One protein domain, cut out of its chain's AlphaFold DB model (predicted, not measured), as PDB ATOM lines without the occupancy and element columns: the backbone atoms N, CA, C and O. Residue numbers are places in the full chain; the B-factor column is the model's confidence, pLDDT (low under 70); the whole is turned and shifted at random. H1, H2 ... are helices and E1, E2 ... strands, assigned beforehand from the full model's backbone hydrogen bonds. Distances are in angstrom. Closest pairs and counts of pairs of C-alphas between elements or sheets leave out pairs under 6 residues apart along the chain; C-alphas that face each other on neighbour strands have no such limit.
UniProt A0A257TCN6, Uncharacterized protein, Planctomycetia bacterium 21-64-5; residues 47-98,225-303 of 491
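Overview. This is residues 47 to 98 and 225 to 303 of the 491 residues of an uncharacterized protein of Planctomycetia bacterium 21-64-5 (UniProt A0A257TCN6). A strongly twisted sheet of six strands, curled like part of a barrel, has two long helices, H2 and H3, packed on one face in two layers. Two short helices, H1 and H4, are near each other at one end. The printed part has 131 residues, in the order H1 E1 H2 E2 E3 H3 E4 E5 E6 H4; the sheet runs E2 E3 E1 E6 E5 E4, antiparallel throughout, and the class is mixed, helices and strands. The whole is compact, with a radius of gyration of the C-alphas of 13.7 A and spans of 37 by 33 by 31 A.

Along the chain. Begin in the sheet at C-alpha 59, (-23.468, 13.007, -29.861), where E1, residues 59 to 64, sets out on its 16.2 A. E6, residues 288 to 298, covers 24.3 A and bends by 90 degrees at residue 291. E3 is residues 230 to 239, 27.5 A; E2 is 88 to 93, 14.0 A; E5 is 274 to 279, 15.7 A; E4 is 259 to 261, 6.3 A. Find C-alpha 68 at (-4.527, 3.083, -29.568); from there H2 runs to residue 82, 20.5 A. H3 is residues 244 to 258, 21.2 A. H1 is residues 47 to 51, 6.3 A, and H4 is residues 299 to 303, 6.0 A, ending at (-30.879, 15.593, -21.950).

Arrangement. Look first at E1 and E6, antiparallel, with N 62 and O 295 2.8 A apart. On the other side of E1 is E3, with N 61 to O 235 at 2.9 A; the edge strand E2 is the antiparallel neighbour of E3, with N 89 to O 238 at 2.9 A. E4, E5 and E6 form a meander, each strand the antiparallel neighbour of the one before; in its hairpins N 260 to O 277 is 2.9 A and N 276 to O 294 is 2.8 A. E1, H2 and E2 form a split strand-helix-strand unit, E3 lying between its strands, with a right-handed crossover. H2 and H3 touch at Val 82 and Val 251, C-alphas 6.2 A apart, at a steep tilt of 52 degrees, opposite ways. H4 only grazes the sheet, with residues 299 to 301, and only just touches H3, with 3 pairs of C-alphas within 8 A, the closest Gly 245 and Tyr 300 at 6.6 A; H3 uses residues 244 to 248 alone. H1, not on the sheet, is close to H4 but not clearly touching, C-alphas 51 and 299 being 5.8 A apart. Each O i to N i+4 pair is within hydrogen-bond range in H1, H2 and H4, and 9 of 11 in H3.

Size, cuts and confidence. The farthest C-alphas, of Ile 47 and Asp 285, are 43.5 A apart. Residues 99 to 224 are not printed; C-alphas 98 and 225 are 15.4 A apart. The link E4 to E5, residues 262 to 273, is long. The model's pLDDT is under 70 at residues 263 to 273 and 284.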
ATOM      1  N   ILE A  47     -23.019  28.599 -26.731       76.62
ATOM      2  CA  ILE A  47     -24.167  27.969 -26.060       76.62
ATOM      3  C   ILE A  47     -24.195  26.469 -26.362       76.62
ATOM      4  O   ILE A  47     -24.211  25.658 -25.438       76.62
ATOM      5  N   ARG A  48     -24.129  26.079 -27.642       76.88
ATOM      6  CA  ARG A  48     -24.076  24.656 -28.013       76.88
ATOM      7  C   ARG A  48     -22.802  23.982 -27.524       76.88
ATOM      8  O   ARG A  48     -22.868  22.860 -27.041       76.88
ATOM      9  N   SER A  49     -21.665  24.677 -27.553       78.56
ATOM     10  CA  SER A  49     -20.429  24.138 -26.979       78.56
ATOM     11  C   SER A  49     -20.558  23.867 -25.476       78.56
ATOM     12  O   SER A  49     -20.039  22.860 -25.004       78.56
ATOM     13  N   ALA A  50     -21.255  24.722 -24.721       77.94
ATOM     14  CA  ALA A  50     -21.507  24.510 -23.297       77.94
ATOM     15  C   ALA A  50     -22.474  23.338 -23.046       77.94
ATOM     16  O   ALA A  50     -22.246  22.539 -22.137       77.94
ATOM     17  N   LEU A  51     -23.518  23.199 -23.871       77.38
ATOM     18  CA  LEU A  51     -24.461  22.072 -23.813       77.38
ATOM     19  C   LEU A  51     -23.791  20.733 -24.157       77.38
ATOM     20  O   LEU A  51     -24.099  19.716 -23.540       77.38
ATOM     21  N   ASN A  52     -22.825  20.753 -25.074       79.88
ATOM     22  CA  ASN A  52     -22.055  19.586 -25.499       79.88
ATOM     23  C   ASN A  52     -20.870  19.258 -24.573       79.88
ATOM     24  O   ASN A  52     -20.028  18.447 -24.943       79.88
ATOM     25  N   GLU A  53     -20.745  19.879 -23.395       76.62
ATOM     26  CA  GLU A  53     -19.619  19.654 -22.462       76.62
ATOM     27  C   GLU A  53     -18.246  20.048 -23.026       76.62
ATOM     28  O   GLU A  53     -17.232  19.413 -22.747       76.62
ATOM     29  N   GLY A  54     -18.206  21.075 -23.872       76.50
ATOM     30  CA  GLY A  54     -17.003  21.463 -24.607       76.50
ATOM     31  C   GLY A  54     -16.735  20.606 -25.847       76.50
ATOM     32  O   GLY A  54     -15.780  20.881 -26.570       76.50
ATOM     33  N   LYS A  55     -17.572  19.598 -26.138       81.25
ATOM     34  CA  LYS A  55     -17.460  18.792 -27.359       81.25
ATOM     35  C   LYS A  55     -18.033  19.531 -28.562       81.25
ATOM     36  O   LYS A  55     -18.934  20.363 -28.462       81.25
ATOM     37  N   THR A  56     -17.516  19.196 -29.739       79.81
ATOM     38  CA  THR A  56     -17.918  19.866 -30.986       79.81
ATOM     39  C   THR A  56     -19.274  19.402 -31.520       79.81
ATOM     40  O   THR A  56     -19.880  20.120 -32.311       79.81
ATOM     41  N   THR A  57     -19.777  18.249 -31.068       89.31
ATOM     42  CA  THR A  57     -21.016  17.629 -31.556       89.31
ATOM     43  C   THR A  57     -21.940  17.183 -30.416       89.31
ATOM     44  O   THR A  57     -21.451  16.871 -29.327       89.31
ATOM     45  N   PRO A  58     -23.268  17.131 -30.653       88.81
ATOM     46  CA  PRO A  58     -24.254  16.764 -29.632       88.81
ATOM     47  C   PRO A  58     -24.206  15.282 -29.247       88.81
ATOM     48  O   PRO A  58     -24.537  14.935 -28.113       88.81
ATOM     49  N   ILE A  59     -23.762  14.408 -30.155       92.00
ATOM     50  CA  ILE A  59     -23.468  13.007 -29.861       92.00
ATOM     51  C   ILE A  59     -21.959  12.796 -30.021       92.00
ATOM     52  O   ILE A  59     -21.349  13.211 -31.013       92.00
ATOM     53  N   ASN A  60     -21.343  12.165 -29.028       92.31
ATOM     54  CA  ASN A  60     -19.942  11.780 -29.041       92.31
ATOM     55  C   ASN A  60     -19.794  10.358 -28.493       92.31
ATOM     56  O   ASN A  60     -20.223  10.054 -27.377       92.31
ATOM     57  N   VAL A  61     -19.168   9.499 -29.292       93.19
ATOM     58  CA  VAL A  61     -18.823   8.133 -28.906       93.19
ATOM     59  C   VAL A  61     -17.332   8.092 -28.647       93.19
ATOM     60  O   VAL A  61     -16.521   8.304 -29.542       93.19
ATOM     61  N   ARG A  62     -16.960   7.822 -27.408       92.00
ATOM     62  CA  ARG A  62     -15.571   7.765 -26.981       92.00
ATOM     63  C   ARG A  62     -15.142   6.326 -26.804       92.00
ATOM     64  O   ARG A  62     -15.835   5.565 -26.144       92.00
ATOM     65  N   VAL A  63     -13.976   5.972 -27.325       93.38
ATOM     66  CA  VAL A  63     -13.350   4.668 -27.103       93.38
ATOM     67  C   VAL A  63     -12.061   4.871 -26.318       93.38
ATOM     68  O   VAL A  63     -11.087   5.434 -26.821       93.38
ATOM     69  N   THR A  64     -12.047   4.403 -25.077       91.56
ATOM     70  CA  THR A  64     -10.918   4.536 -24.153       91.56
ATOM     71  C   THR A  64     -10.239   3.186 -23.991       91.56
ATOM     72  O   THR A  64     -10.888   2.211 -23.626       91.56
ATOM     73  N   GLY A  65      -8.925   3.106 -24.210       89.56
ATOM     74  CA  GLY A  65      -8.199   1.833 -24.153       89.56
ATOM     75  C   GLY A  65      -6.685   2.001 -24.062       89.56
ATOM     76  O   GLY A  65      -6.144   3.069 -24.333       89.56
ATOM     77  N   LYS A  66      -5.978   0.935 -23.659       87.62
ATOM     78  CA  LYS A  66      -4.504   0.956 -23.549       87.62
ATOM     79  C   LYS A  66      -3.808   0.953 -24.916       87.62
ATOM     80  O   LYS A  66      -2.766   1.583 -25.066       87.62
ATOM     81  N   LYS A  67      -4.363   0.223 -25.890       89.06
ATOM     82  CA  LYS A  67      -3.824   0.089 -27.253       89.06
ATOM     83  C   LYS A  67      -4.580   1.023 -28.197       89.06
ATOM     84  O   LYS A  67      -5.772   0.825 -28.421       89.06
ATOM     85  N   LYS A  68      -3.897   2.025 -28.756       88.25
ATOM     86  CA  LYS A  68      -4.527   3.083 -29.568       88.25
ATOM     87  C   LYS A  68      -5.043   2.558 -30.898       88.25
ATOM     88  O   LYS A  68      -6.131   2.924 -31.317       88.25
ATOM     89  N   GLU A  69      -4.289   1.665 -31.522       89.06
ATOM     90  CA  GLU A  69      -4.614   1.047 -32.806       89.06
ATOM     91  C   GLU A  69      -5.905   0.229 -32.692       89.06
ATOM     92  O   GLU A  69      -6.774   0.300 -33.559       89.06
ATOM     93  N   GLN A  70      -6.071  -0.487 -31.574       90.12
ATOM     94  CA  GLN A  70      -7.285  -1.245 -31.282       90.12
ATOM     95  C   GLN A  70      -8.478  -0.321 -31.007       90.12
ATOM     96  O   GLN A  70      -9.534  -0.510 -31.607       90.12
ATOM     97  N   SER A  71      -8.307   0.707 -30.165       91.94
ATOM     98  CA  SER A  71      -9.363   1.697 -29.903       91.94
ATOM     99  C   SER A  71      -9.799   2.427 -31.177       91.94
ATOM    100  O   SER A  71     -10.992   2.608 -31.400       91.94
ATOM    101  N   HIS A  72      -8.853   2.797 -32.042       92.75
ATOM    102  CA  HIS A  72      -9.139   3.453 -33.317       92.75
ATOM    103  C   HIS A  72      -9.854   2.514 -34.294       92.75
ATOM    104  O   HIS A  72     -10.785   2.935 -34.974       92.75
ATOM    105  N   LYS A  73      -9.472   1.230 -34.353       92.00
ATOM    106  CA  LYS A  73     -10.166   0.225 -35.175       92.00
ATOM    107  C   LYS A  73     -11.622   0.049 -34.734       92.00
ATOM    108  O   LYS A  73     -12.506   0.031 -35.581       92.00
ATOM    109  N   ILE A  74     -11.877  -0.018 -33.425       92.81
ATOM    110  CA  ILE A  74     -13.239  -0.070 -32.869       92.81
ATOM    111  C   ILE A  74     -14.012   1.205 -33.225       92.81
ATOM    112  O   ILE A  74     -15.136   1.120 -33.714       92.81
ATOM    113  N   ALA A  75     -13.403   2.380 -33.045       94.00
ATOM    114  CA  ALA A  75     -14.028   3.653 -33.390       94.00
ATOM    115  C   ALA A  75     -14.384   3.749 -34.886       94.00
ATOM    116  O   ALA A  75     -15.476   4.207 -35.213       94.00
ATOM    117  N   ASP A  76     -13.522   3.278 -35.797       94.31
ATOM    118  CA  ASP A  76     -13.816   3.279 -37.239       94.31
ATOM    119  C   ASP A  76     -14.916   2.274 -37.610       94.31
ATOM    120  O   ASP A  76     -15.764   2.579 -38.446       94.31
ATOM    121  N   LEU A  77     -14.973   1.109 -36.956       93.50
ATOM    122  CA  LEU A  77     -16.073   0.156 -37.143       93.50
ATOM    123  C   LEU A  77     -17.419   0.739 -36.695       93.50
ATOM    124  O   LEU A  77     -18.407   0.615 -37.421       93.50
ATOM    125  N   ILE A  78     -17.448   1.413 -35.541       94.75
ATOM    126  CA  ILE A  78     -18.640   2.120 -35.060       94.75
ATOM    127  C   ILE A  78     -19.007   3.234 -36.044       94.75
ATOM    128  O   ILE A  78     -20.154   3.303 -36.473       94.75
ATOM    129  N   ARG A  79     -18.039   4.061 -36.465       95.12
ATOM    130  CA  ARG A  79     -18.256   5.152 -37.428       95.12
ATOM    131  C   ARG A  79     -18.915   4.646 -38.710       95.12
ATOM    132  O   ARG A  79     -19.892   5.243 -39.144       95.12
ATOM    133  N   ARG A  80     -18.422   3.548 -39.297       94.25
ATOM    134  CA  ARG A  80     -18.974   2.984 -40.543       94.25
ATOM    135  C   ARG A  80     -20.450   2.615 -40.417       94.25
ATOM    136  O   ARG A  80     -21.209   2.951 -41.313       94.25
ATOM    137  N   LYS A  81     -20.860   1.991 -39.307       94.25
ATOM    138  CA  LYS A  81     -22.276   1.659 -39.068       94.25
ATOM    139  C   LYS A  81     -23.119   2.882 -38.729       94.25
ATOM    140  O   LYS A  81     -24.253   3.000 -39.169       94.25
ATOM    141  N   VAL A  82     -22.571   3.801 -37.943       94.50
ATOM    142  CA  VAL A  82     -23.296   4.991 -37.493       94.50
ATOM    143  C   VAL A  82     -23.563   5.971 -38.645       94.50
ATOM    144  O   VAL A  82     -24.583   6.649 -38.628       94.50
ATOM    145  N   VAL A  83     -22.711   6.006 -39.676       93.56
ATOM    146  CA  VAL A  83     -22.952   6.781 -40.912       93.56
ATOM    147  C   VAL A  83     -24.205   6.309 -41.668       93.56
ATOM    148  O   VAL A  83     -24.806   7.101 -42.385       93.56
ATOM    149  N   GLU A  84     -24.623   5.051 -41.505       94.19
ATOM    150  CA  GLU A  84     -25.830   4.511 -42.152       94.19
ATOM    151  C   GLU A  84     -27.127   4.911 -41.425       94.19
ATOM    152  O   GLU A  84     -28.221   4.716 -41.957       94.19
ATOM    153  N   VAL A  85     -27.032   5.473 -40.214       94.25
ATOM    154  CA  VAL A  85     -28.199   5.905 -39.438       94.25
ATOM    155  C   VAL A  85     -28.772   7.183 -40.031       94.25
ATOM    156  O   VAL A  85     -28.098   8.211 -40.109       94.25
ATOM    157  N   ASP A  86     -30.060   7.143 -40.368       93.38
ATOM    158  CA  ASP A  86     -30.780   8.328 -40.822       93.38
ATOM    159  C   ASP A  86     -30.716   9.443 -39.764       93.38
ATOM    160  O   ASP A  86     -31.035   9.231 -38.589       93.38
ATOM    161  N   GLY A  87     -30.303  10.634 -40.186       91.50
ATOM    162  CA  GLY A  87     -30.133  11.817 -39.348       91.50
ATOM    163  C   GLY A  87     -28.753  12.005 -38.708       91.50
ATOM    164  O   GLY A  87     -28.513  13.058 -38.113       91.50
ATOM    165  N   VAL A  88     -27.827  11.049 -38.844       93.56
ATOM    166  CA  VAL A  88     -26.417  11.265 -38.485       93.56
ATOM    167  C   VAL A  88     -25.713  12.030 -39.603       93.56
ATOM    168  O   VAL A  88     -25.765  11.649 -40.768       93.56
ATOM    169  N   VAL A  89     -25.003  13.098 -39.239       91.56
ATOM    170  CA  VAL A  89     -24.197  13.903 -40.169       91.56
ATOM    171  C   VAL A  89     -22.797  14.144 -39.613       91.56
ATOM    172  O   VAL A  89     -22.578  14.103 -38.405       91.56
ATOM    173  N   ASP A  90     -21.834  14.414 -40.496       90.19
ATOM    174  CA  ASP A  90     -20.461  14.808 -40.143       90.19
ATOM    175  C   ASP A  90     -19.748  13.824 -39.181       90.19
ATOM    176  O   ASP A  90     -18.983  14.231 -38.303       90.19
ATOM    177  N   ALA A  91     -20.014  12.519 -39.325       92.44
ATOM    178  CA  ALA A  91     -19.463  11.476 -38.463       92.44
ATOM    179  C   ALA A  91     -17.960  11.261 -38.709       92.44
ATOM    180  O   ALA A  91     -17.563  10.669 -39.720       92.44
ATOM    181  N   ARG A  92     -17.115  11.696 -37.766       90.88
ATOM    182  CA  ARG A  92     -15.650  11.682 -37.928       90.88
ATOM    183  C   ARG A  92     -14.880  11.364 -36.651       90.88
ATOM    184  O   ARG A  92     -15.319  11.686 -35.547       90.88
ATOM    185  N   ILE A  93     -13.693  10.792 -36.824       92.00
ATOM    186  CA  ILE A  93     -12.728  10.534 -35.749       92.00
ATOM    187  C   ILE A  93     -11.702  11.665 -35.753       92.00
ATOM    188  O   ILE A  93     -11.060  11.899 -36.775       92.00
ATOM    189  N   LEU A  94     -11.538  12.360 -34.624       83.12
ATOM    190  CA  LEU A  94     -10.571  13.462 -34.528       83.12
ATOM    191  C   LEU A  94      -9.121  12.956 -34.486       83.12
ATOM    192  O   LEU A  94      -8.246  13.484 -35.168       83.12
ATOM    193  N   GLN A  95      -8.856  11.912 -33.699       89.56
ATOM    194  CA  GLN A  95      -7.502  11.397 -33.485       89.56
ATOM    195  C   GLN A  95      -7.096  10.413 -34.586       89.56
ATOM    196  O   GLN A  95      -7.153   9.197 -34.402       89.56
ATOM    197  N   ARG A  96      -6.661  10.938 -35.736       87.31
ATOM    198  CA  ARG A  96      -6.102  10.132 -36.832       87.31
ATOM    199  C   ARG A  96      -4.768   9.473 -36.443       87.31
ATOM    200  O   ARG A  96      -4.027   9.994 -35.614       87.31
ATOM    201  N   LEU A  97      -4.424   8.338 -37.057       88.56
ATOM    202  CA  LEU A  97      -3.168   7.603 -36.789       88.56
ATOM    203  C   LEU A  97      -2.161   7.630 -37.952       88.56
ATOM    204  O   LEU A  97      -1.075   7.058 -37.855       88.56
ATOM    205  N   ASP A  98      -2.512   8.274 -39.057       88.94
ATOM    206  CA  ASP A  98      -1.841   8.171 -40.353       88.94
ATOM    207  C   ASP A  98      -0.978   9.393 -40.701       88.94
ATOM    208  O   ASP A  98      -0.597   9.563 -41.859       88.94
ATOM    209  N   THR A 225      -5.104  12.429 -27.374       90.38
ATOM    210  CA  THR A 225      -6.020  12.889 -26.336       90.38
ATOM    211  C   THR A 225      -6.055  11.875 -25.186       90.38
ATOM    212  O   THR A 225      -6.008  10.658 -25.400       90.38
ATOM    213  N   HIS A 226      -6.095  12.382 -23.954       89.69
ATOM    214  CA  HIS A 226      -6.234  11.570 -22.748       89.69
ATOM    215  C   HIS A 226      -7.372  12.097 -21.893       89.69
ATOM    216  O   HIS A 226      -7.519  13.308 -21.727       89.69
ATOM    217  N   ILE A 227      -8.114  11.180 -21.282       84.88
ATOM    218  CA  ILE A 227      -9.163  11.494 -20.321       84.88
ATOM    219  C   ILE A 227      -8.975  10.582 -19.127       84.88
ATOM    220  O   ILE A 227      -8.818   9.371 -19.278       84.88
ATOM    221  N   ASN A 228      -8.892  11.181 -17.939       85.19
ATOM    222  CA  ASN A 228      -8.576  10.457 -16.709       85.19
ATOM    223  C   ASN A 228      -7.303   9.598 -16.858       85.19
ATOM    224  O   ASN A 228      -7.254   8.441 -16.448       85.19
ATOM    225  N   ILE A 229      -6.272  10.172 -17.505       87.88
ATOM    226  CA  ILE A 229      -4.952   9.557 -17.766       87.88
ATOM    227  C   ILE A 229      -5.019   8.356 -18.739       87.88
ATOM    228  O   ILE A 229      -4.012   7.717 -19.042       87.88
ATOM    229  N   ARG A 230      -6.186   8.060 -19.316       88.38
ATOM    230  CA  ARG A 230      -6.356   6.982 -20.296       88.38
ATOM    231  C   ARG A 230      -6.417   7.556 -21.714       88.38
ATOM    232  O   ARG A 230      -7.135   8.531 -21.923       88.38
ATOM    233  N   PRO A 231      -5.694   6.979 -22.692       90.62
ATOM    234  CA  PRO A 231      -5.823   7.374 -24.090       90.62
ATOM    235  C   PRO A 231      -7.256   7.174 -24.590       90.62
ATOM    236  O   PRO A 231      -7.861   6.125 -24.342       90.62
ATOM    237  N   SER A 232      -7.769   8.165 -25.310       91.44
ATOM    238  CA  SER A 232      -9.142   8.199 -25.816       91.44
ATOM    239  C   SER A 232      -9.175   8.528 -27.303       91.44
ATOM    240  O   SER A 232      -8.435   9.394 -27.768       91.44
ATOM    241  N   ILE A 233     -10.055   7.846 -28.033       93.38
ATOM    242  CA  ILE A 233     -10.421   8.172 -29.410       93.38
ATOM    243  C   ILE A 233     -11.868   8.658 -29.397       93.38
ATOM    244  O   ILE A 233     -12.754   7.934 -28.945       93.38
ATOM    245  N   ASP A 234     -12.107   9.876 -29.871       91.94
ATOM    246  CA  ASP A 234     -13.423  10.504 -29.894       91.94
ATOM    247  C   ASP A 234     -13.999  10.478 -31.320       91.94
ATOM    248  O   ASP A 234     -13.428  11.032 -32.265       91.94
ATOM    249  N   LEU A 235     -15.162   9.838 -31.460       93.06
ATOM    250  CA  LEU A 235     -16.009   9.857 -32.645       93.06
ATOM    251  C   LEU A 235     -17.100  10.916 -32.448       93.06
ATOM    252  O   LEU A 235     -17.988  10.776 -31.604       93.06
ATOM    253  N   ASN A 236     -17.022  11.982 -33.236       91.88
ATOM    254  CA  ASN A 236     -17.965  13.092 -33.208       91.88
ATOM    255  C   ASN A 236     -19.064  12.878 -34.242       91.88
ATOM    256  O   ASN A 236     -18.767  12.586 -35.398       91.88
ATOM    257  N   LEU A 237     -20.316  13.030 -33.811       92.81
ATOM    258  CA  LEU A 237     -21.512  12.748 -34.596       92.81
ATOM    259  C   LEU A 237     -22.457  13.953 -34.535       92.81
ATOM    260  O   LEU A 237     -23.034  14.270 -33.488       92.81
ATOM    261  N   GLY A 238     -22.595  14.651 -35.657       90.94
ATOM    262  CA  GLY A 238     -23.628  15.660 -35.838       90.94
ATOM    263  C   GLY A 238     -25.003  15.012 -36.008       90.94
ATOM    264  O   GLY A 238     -25.117  13.851 -36.398       90.94
ATOM    265  N   VAL A 239     -26.053  15.780 -35.717       90.25
ATOM    266  CA  VAL A 239     -27.444  15.347 -35.887       90.25
ATOM    267  C   VAL A 239     -28.197  16.395 -36.692       90.25
ATOM    268  O   VAL A 239     -28.149  17.583 -36.361       90.25
ATOM    269  N   GLU A 240     -28.893  15.956 -37.735       88.00
ATOM    270  CA  GLU A 240     -29.728  16.806 -38.578       88.00
ATOM    271  C   GLU A 240     -30.963  16.050 -39.084       88.00
ATOM    272  O   GLU A 240     -30.922  14.849 -39.308       88.00
ATOM    273  N   GLY A 241     -32.081  16.753 -39.293       84.00
ATOM    274  CA  GLY A 241     -33.269  16.210 -39.968       84.00
ATOM    275  C   GLY A 241     -34.137  15.304 -39.092       84.00
ATOM    276  O   GLY A 241     -35.353  15.293 -39.257       84.00
ATOM    277  N   ARG A 242     -33.538  14.630 -38.108       87.50
ATOM    278  CA  ARG A 242     -34.221  13.862 -37.060       87.50
ATOM    279  C   ARG A 242     -33.930  14.417 -35.669       87.50
ATOM    280  O   ARG A 242     -33.010  15.205 -35.456       87.50
ATOM    281  N   ASP A 243     -34.766  14.009 -34.721       87.69
ATOM    282  CA  ASP A 243     -34.638  14.353 -33.310       87.69
ATOM    283  C   ASP A 243     -33.395  13.708 -32.667       87.69
ATOM    284  O   ASP A 243     -33.078  12.546 -32.930       87.69
ATOM    285  N   LEU A 244     -32.730  14.460 -31.782       88.44
ATOM    286  CA  LEU A 244     -31.514  14.031 -31.087       88.44
ATOM    287  C   LEU A 244     -31.728  12.742 -30.288       88.44
ATOM    288  O   LEU A 244     -30.848  11.886 -30.290       88.44
ATOM    289  N   GLY A 245     -32.876  12.599 -29.619       87.94
ATOM    290  CA  GLY A 245     -33.188  11.422 -28.813       87.94
ATOM    291  C   GLY A 245     -33.262  10.158 -29.660       87.94
ATOM    292  O   GLY A 245     -32.575   9.186 -29.372       87.94
ATOM    293  N   HIS A 246     -34.015  10.204 -30.760       89.56
ATOM    294  CA  HIS A 246     -34.179   9.051 -31.649       89.56
ATOM    295  C   HIS A 246     -32.876   8.651 -32.348       89.56
ATOM    296  O   HIS A 246     -32.560   7.465 -32.424       89.56
ATOM    297  N   VAL A 247     -32.105   9.627 -32.839       93.50
ATOM    298  CA  VAL A 247     -30.806   9.343 -33.469       93.50
ATOM    299  C   VAL A 247     -29.837   8.753 -32.447       93.50
ATOM    300  O   VAL A 247     -29.139   7.787 -32.744       93.50
ATOM    301  N   ALA A 248     -29.820   9.275 -31.221       91.75
ATOM    302  CA  ALA A 248     -28.990   8.726 -30.161       91.75
ATOM    303  C   ALA A 248     -29.422   7.319 -29.723       91.75
ATOM    304  O   ALA A 248     -28.550   6.504 -29.436       91.75
ATOM    305  N   ASP A 249     -30.718   7.003 -29.712       90.69
ATOM    306  CA  ASP A 249     -31.215   5.651 -29.423       90.69
ATOM    307  C   ASP A 249     -30.824   4.653 -30.530       90.69
ATOM    308  O   ASP A 249     -30.475   3.506 -30.246       90.69
ATOM    309  N   ASP A 250     -30.822   5.088 -31.794       93.88
ATOM    310  CA  ASP A 250     -30.328   4.285 -32.917       93.88
ATOM    311  C   ASP A 250     -28.807   4.058 -32.816       93.88
ATOM    312  O   ASP A 250     -28.336   2.930 -32.976       93.88
ATOM    313  N   VAL A 251     -28.037   5.094 -32.462       92.88
ATOM    314  CA  VAL A 251     -26.592   4.982 -32.195       92.88
ATOM    315  C   VAL A 251     -26.318   4.077 -30.991       92.88
ATOM    316  O   VAL A 251     -25.416   3.243 -31.049       92.88
ATOM    317  N   HIS A 252     -27.105   4.187 -29.919       91.31
ATOM    318  CA  HIS A 252     -27.007   3.321 -28.744       91.31
ATOM    319  C   HIS A 252     -27.180   1.853 -29.137       91.31
ATOM    320  O   HIS A 252     -26.351   1.023 -28.770       91.31
ATOM    321  N   ARG A 253     -28.196   1.543 -29.953       91.38
ATOM    322  CA  ARG A 253     -28.446   0.188 -30.461       91.38
ATOM    323  C   ARG A 253     -27.272  -0.361 -31.270       91.38
ATOM    324  O   ARG A 253     -26.968  -1.543 -31.176       91.38
ATOM    325  N   ILE A 254     -26.595   0.488 -32.044       92.25
ATOM    326  CA  ILE A 254     -25.390   0.091 -32.783       92.25
ATOM    327  C   ILE A 254     -24.235  -0.196 -31.820       92.25
ATOM    328  O   ILE A 254     -23.527  -1.183 -31.997       92.25
ATOM    329  N   ILE A 255     -24.038   0.640 -30.798       91.12
ATOM    330  CA  ILE A 255     -22.975   0.439 -29.802       91.12
ATOM    331  C   ILE A 255     -23.201  -0.854 -29.007       91.12
ATOM    332  O   ILE A 255     -22.226  -1.547 -28.716       91.12
ATOM    333  N   ASP A 256     -24.457  -1.231 -28.741       89.94
ATOM    334  CA  ASP A 256     -24.812  -2.508 -28.101       89.94
ATOM    335  C   ASP A 256     -24.308  -3.735 -28.895       89.94
ATOM    336  O   ASP A 256     -24.105  -4.812 -28.333       89.94
ATOM    337  N   GLU A 257     -24.044  -3.604 -30.199       89.50
ATOM    338  CA  GLU A 257     -23.435  -4.679 -30.991       89.50
ATOM    339  C   GLU A 257     -21.920  -4.808 -30.773       89.50
ATOM    340  O   GLU A 257     -21.363  -5.887 -31.003       89.50
ATOM    341  N   PHE A 258     -21.265  -3.724 -30.345       88.75
ATOM    342  CA  PHE A 258     -19.814  -3.599 -30.186       88.75
ATOM    343  C   PHE A 258     -19.343  -3.662 -28.733       88.75
ATOM    344  O   PHE A 258     -18.135  -3.612 -28.493       88.75
ATOM    345  N   GLY A 259     -20.243  -3.781 -27.761       86.62
ATOM    346  CA  GLY A 259     -19.850  -3.971 -26.375       86.62
ATOM    347  C   GLY A 259     -20.977  -4.421 -25.462       86.62
ATOM    348  O   GLY A 259     -22.156  -4.289 -25.772       86.62
ATOM    349  N   GLU A 260     -20.596  -4.934 -24.297       85.75
ATOM    350  CA  GLU A 260     -21.536  -5.320 -23.248       85.75
ATOM    351  C   GLU A 260     -21.852  -4.115 -22.361       85.75
ATOM    352  O   GLU A 260     -20.948  -3.458 -21.833       85.75
ATOM    353  N   HIS A 261     -23.141  -3.817 -22.196       81.81
ATOM    354  CA  HIS A 261     -23.594  -2.662 -21.434       81.81
ATOM    355  C   HIS A 261     -23.246  -2.811 -19.946       81.81
ATOM    356  O   HIS A 261     -23.709  -3.724 -19.257       81.81
ATOM    357  N   LYS A 262     -22.463  -1.869 -19.414       72.00
ATOM    358  CA  LYS A 262     -22.188  -1.768 -17.980       72.00
ATOM    359  C   LYS A 262     -23.443  -1.168 -17.354       72.00
ATOM    360  O   LYS A 262     -23.636   0.041 -17.415       72.00
ATOM    361  N   GLY A 263     -24.337  -2.020 -16.844       57.78
ATOM    362  CA  GLY A 263     -25.671  -1.618 -16.381       57.78
ATOM    363  C   GLY A 263     -25.703  -0.331 -15.542       57.78
ATOM    364  O   GLY A 263     -24.739   0.007 -14.856       57.78
ATOM    365  N   GLU A 264     -26.860   0.341 -15.526       52.34
ATOM    366  CA  GLU A 264     -27.144   1.662 -14.912       52.34
ATOM    367  C   GLU A 264     -26.701   1.842 -13.435       52.34
ATOM    368  O   GLU A 264     -26.728   2.944 -12.886       52.34
ATOM    369  N   LYS A 265     -26.283   0.759 -12.767       42.31
ATOM    370  CA  LYS A 265     -25.779   0.723 -11.387       42.31
ATOM    371  C   LYS A 265     -24.298   1.091 -11.245       42.31
ATOM    372  O   LYS A 265     -23.833   1.258 -10.119       42.31
ATOM    373  N   GLY A 266     -23.568   1.278 -12.342       39.69
ATOM    374  CA  GLY A 266     -22.208   1.815 -12.334       39.69
ATOM    375  C   GLY A 266     -22.164   3.332 -12.125       39.69
ATOM    376  O   GLY A 266     -21.609   4.034 -12.961       39.69
ATOM    377  N   LYS A 267     -22.705   3.855 -11.013       42.81
ATOM    378  CA  LYS A 267     -22.585   5.272 -10.587       42.81
ATOM    379  C   LYS A 267     -21.136   5.684 -10.225       42.81
ATOM    380  O   LYS A 267     -20.935   6.499  -9.334       42.81
ATOM    381  N   SER A 268     -20.125   5.085 -10.855       38.50
ATOM    382  CA  SER A 268     -18.707   5.336 -10.569       38.50
ATOM    383  C   SER A 268     -17.913   5.869 -11.760       38.50
ATOM    384  O   SER A 268     -16.708   6.043 -11.621       38.50
ATOM    385  N   SER A 269     -18.530   6.102 -12.921       43.75
ATOM    386  CA  SER A 269     -17.885   6.948 -13.927       43.75
ATOM    387  C   SER A 269     -18.302   8.379 -13.633       43.75
ATOM    388  O   SER A 269     -19.474   8.716 -13.752       43.75
ATOM    389  N   GLU A 270     -17.340   9.221 -13.268       49.41
ATOM    390  CA  GLU A 270     -17.472  10.684 -13.179       49.41
ATOM    391  C   GLU A 270     -17.916  11.332 -14.512       49.41
ATOM    392  O   GLU A 270     -18.138  12.537 -14.588       49.41
ATOM    393  N   GLU A 271     -18.072  10.535 -15.572       54.34
ATOM    394  CA  GLU A 271     -18.472  10.944 -16.911       54.34
ATOM    395  C   GLU A 271     -19.982  10.725 -17.107       54.34
ATOM    396  O   GLU A 271     -20.483   9.607 -16.962       54.34
ATOM    397  N   LEU A 272     -20.714  11.793 -17.457       57.72
ATOM    398  CA  LEU A 272     -22.117  11.737 -17.875       57.72
ATOM    399  C   LEU A 272     -22.234  10.937 -19.187       57.72
ATOM    400  O   LEU A 272     -22.191  11.489 -20.289       57.72
ATOM    401  N   GLY A 273     -22.377   9.620 -19.088       68.25
ATOM    402  CA  GLY A 273     -22.485   8.764 -20.259       68.25
ATOM    403  C   GLY A 273     -22.950   7.351 -19.955       68.25
ATOM    404  O   GLY A 273     -22.874   6.871 -18.827       68.25
ATOM    405  N   THR A 274     -23.460   6.694 -20.990       79.88
ATOM    406  CA  THR A 274     -23.673   5.242 -20.974       79.88
ATOM    407  C   THR A 274     -22.355   4.573 -21.355       79.88
ATOM    408  O   THR A 274     -21.646   5.078 -22.227       79.88
ATOM    409  N   THR A 275     -21.991   3.488 -20.668       86.69
ATOM    410  CA  THR A 275     -20.672   2.851 -20.808       86.69
ATOM    411  C   THR A 275     -20.816   1.385 -21.187       86.69
ATOM    412  O   THR A 275     -21.619   0.660 -20.599       86.69
ATOM    413  N   TRP A 276     -19.978   0.929 -22.113       89.38
ATOM    414  CA  TRP A 276     -19.883  -0.460 -22.546       89.38
ATOM    415  C   TRP A 276     -18.455  -0.975 -22.409       89.38
ATOM    416  O   TRP A 276     -17.491  -0.233 -22.607       89.38
ATOM    417  N   HIS A 277     -18.316  -2.265 -22.124       89.56
ATOM    418  CA  HIS A 277     -17.056  -2.977 -22.309       89.56
ATOM    419  C   HIS A 277     -16.947  -3.414 -23.766       89.56
ATOM    420  O   HIS A 277     -17.777  -4.186 -24.238       89.56
ATOM    421  N   ALA A 278     -15.952  -2.892 -24.485       88.25
ATOM    422  CA  ALA A 278     -15.830  -3.119 -25.922       88.25
ATOM    423  C   ALA A 278     -15.534  -4.591 -26.227       88.25
ATOM    424  O   ALA A 278     -14.700  -5.194 -25.556       88.25
ATOM    425  N   TYR A 279     -16.150  -5.151 -27.261       88.81
ATOM    426  CA  TYR A 279     -15.792  -6.466 -27.780       88.81
ATOM    427  C   TYR A 279     -14.519  -6.403 -28.622       88.81
ATOM    428  O   TYR A 279     -14.199  -5.374 -29.222       88.81
ATOM    429  N   ASP A 280     -13.789  -7.516 -28.673       83.81
ATOM    430  CA  ASP A 280     -12.643  -7.639 -29.565       83.81
ATOM    431  C   ASP A 280     -13.109  -7.695 -31.030       83.81
ATOM    432  O   ASP A 280     -13.792  -8.652 -31.403       83.81
ATOM    433  N   PRO A 281     -12.744  -6.714 -31.884       76.00
ATOM    434  CA  PRO A 281     -13.141  -6.717 -33.290       76.00
ATOM    435  C   PRO A 281     -12.553  -7.886 -34.096       76.00
ATOM    436  O   PRO A 281     -12.978  -8.100 -35.230       76.00
ATOM    437  N   GLU A 282     -11.560  -8.608 -33.568       75.94
ATOM    438  CA  GLU A 282     -10.932  -9.758 -34.238       75.94
ATOM    439  C   GLU A 282     -11.464 -11.112 -33.748       75.94
ATOM    440  O   GLU A 282     -11.226 -12.135 -34.390       75.94
ATOM    441  N   SER A 283     -12.223 -11.132 -32.648       74.69
ATOM    442  CA  SER A 283     -12.814 -12.351 -32.096       74.69
ATOM    443  C   SER A 283     -14.250 -12.527 -32.585       74.69
ATOM    444  O   SER A 283     -15.086 -11.636 -32.439       74.69
ATOM    445  N   SER A 284     -14.569 -13.702 -33.132       69.62
ATOM    446  CA  SER A 284     -15.943 -14.038 -33.549       69.62
ATOM    447  C   SER A 284     -16.899 -14.214 -32.360       69.62
ATOM    448  O   SER A 284     -18.108 -14.066 -32.521       69.62
ATOM    449  N   ASP A 285     -16.364 -14.455 -31.160       73.06
ATOM    450  CA  ASP A 285     -17.133 -14.817 -29.962       73.06
ATOM    451  C   ASP A 285     -17.540 -13.609 -29.097       73.06
ATOM    452  O   ASP A 285     -17.950 -13.790 -27.951       73.06
ATOM    453  N   LYS A 286     -17.412 -12.371 -29.607       78.38
ATOM    454  CA  LYS A 286     -17.735 -11.126 -28.874       78.38
ATOM    455  C   LYS A 286     -17.146 -11.100 -27.455       78.38
ATOM    456  O   LYS A 286     -17.817 -10.757 -26.484       78.38
ATOM    457  N   GLN A 287     -15.882 -11.487 -27.311       80.19
ATOM    458  CA  GLN A 287     -15.233 -11.459 -26.001       80.19
ATOM    459  C   GLN A 287     -14.942 -10.009 -25.584       80.19
ATOM    460  O   GLN A 287     -14.400  -9.251 -26.396       80.19
ATOM    461  N   PRO A 288     -15.282  -9.598 -24.347       81.50
ATOM    462  CA  PRO A 288     -15.010  -8.249 -23.874       81.50
ATOM    463  C   PRO A 288     -13.504  -8.027 -23.694       81.50
ATOM    464  O   PRO A 288     -12.789  -8.832 -23.097       81.50
ATOM    465  N   LEU A 289     -13.022  -6.892 -24.187       83.12
ATOM    466  CA  LEU A 289     -11.648  -6.443 -24.050       83.12
ATOM    467  C   LEU A 289     -11.409  -5.868 -22.658       83.12
ATOM    468  O   LEU A 289     -11.941  -4.820 -22.281       83.12
ATOM    469  N   THR A 290     -10.518  -6.508 -21.907       81.50
ATOM    470  CA  THR A 290     -10.114  -6.022 -20.589       81.50
ATOM    471  C   THR A 290      -9.448  -4.647 -20.694       81.50
ATOM    472  O   THR A 290      -8.343  -4.501 -21.216       81.50
ATOM    473  N   GLY A 291     -10.100  -3.626 -20.134       83.06
ATOM    474  CA  GLY A 291      -9.571  -2.262 -20.067       83.06
ATOM    475  C   GLY A 291      -9.866  -1.379 -21.283       83.06
ATOM    476  O   GLY A 291      -9.330  -0.264 -21.328       83.06
ATOM    477  N   THR A 292     -10.715  -1.832 -22.213       89.19
ATOM    478  CA  THR A 292     -11.278  -0.995 -23.282       89.19
ATOM    479  C   THR A 292     -12.751  -0.718 -22.997       89.19
ATOM    480  O   THR A 292     -13.545  -1.639 -22.809       89.19
ATOM    481  N   GLU A 293     -13.118   0.556 -22.936       90.81
ATOM    482  CA  GLU A 293     -14.483   1.004 -22.656       90.81
ATOM    483  C   GLU A 293     -14.962   1.939 -23.768       90.81
ATOM    484  O   GLU A 293     -14.197   2.770 -24.260       90.81
ATOM    485  N   ILE A 294     -16.228   1.797 -24.150       91.94
ATOM    486  CA  ILE A 294     -16.928   2.713 -25.049       91.94
ATOM    487  C   ILE A 294     -17.850   3.566 -24.180       91.94
ATOM    488  O   ILE A 294     -18.555   3.024 -23.336       91.94
ATOM    489  N   VAL A 295     -17.844   4.882 -24.363       89.81
ATOM    490  CA  VAL A 295     -18.675   5.824 -23.607       89.81
ATOM    491  C   VAL A 295     -19.454   6.696 -24.585       89.81
ATOM    492  O   VAL A 295     -18.864   7.442 -25.366       89.81
ATOM    493  N   LEU A 296     -20.782   6.632 -24.531       89.50
ATOM    494  CA  LEU A 296     -21.670   7.528 -25.273       89.50
ATOM    495  C   LEU A 296     -21.991   8.736 -24.395       89.50
ATOM    496  O   LEU A 296     -22.503   8.606 -23.282       89.50
ATOM    497  N   SER A 297     -21.672   9.921 -24.898       85.56
ATOM    498  CA  SER A 297     -21.729  11.179 -24.153       85.56
ATOM    499  C   SER A 297     -22.023  12.361 -25.084       85.56
ATOM    500  O   SER A 297     -22.126  12.195 -26.298       85.56
ATOM    501  N   GLY A 298     -22.186  13.557 -24.517       84.88
ATOM    502  CA  GLY A 298     -22.613  14.762 -25.234       84.88
ATOM    503  C   GLY A 298     -23.954  15.292 -24.721       84.88
ATOM    504  O   GLY A 298     -24.374  14.980 -23.603       84.88
ATOM    505  N   GLU A 299     -24.639  16.079 -25.550       86.06
ATOM    506  CA  GLU A 299     -25.933  16.694 -25.230       86.06
ATOM    507  C   GLU A 299     -27.007  15.642 -24.911       86.06
ATOM    508  O   GLU A 299     -27.798  15.839 -23.991       86.06
ATOM    509  N   TYR A 300     -26.997  14.492 -25.595       84.00
ATOM    510  CA  TYR A 300     -27.961  13.411 -25.345       84.00
ATOM    511  C   TYR A 300     -27.931  12.907 -23.892       84.00
ATOM    512  O   TYR A 300     -28.976  12.803 -23.246       84.00
ATOM    513  N   SER A 301     -26.740  12.633 -23.348       80.31
ATOM    514  CA  SER A 301     -26.601  12.131 -21.974       80.31
ATOM    515  C   SER A 301     -27.104  13.150 -20.951       80.31
ATOM    516  O   SER A 301     -27.800  12.779 -20.001       80.31
ATOM    517  N   ARG A 302     -26.837  14.445 -21.183       82.31
ATOM    518  CA  ARG A 302     -27.399  15.538 -20.377       82.31
ATOM    519  C   ARG A 302     -28.907  15.616 -20.494       82.31
ATOM    520  O   ARG A 302     -29.577  15.679 -19.472       82.31
ATOM    521  N   MET A 303     -29.442  15.564 -21.709       84.69
ATOM    522  CA  MET A 303     -30.879  15.593 -21.950       84.69
ATOM    523  C   MET A 303     -31.582  14.463 -21.191       84.69
ATOM    524  O   MET A 303     -32.531  14.730 -20.458       84.69
TER     525      MET A 303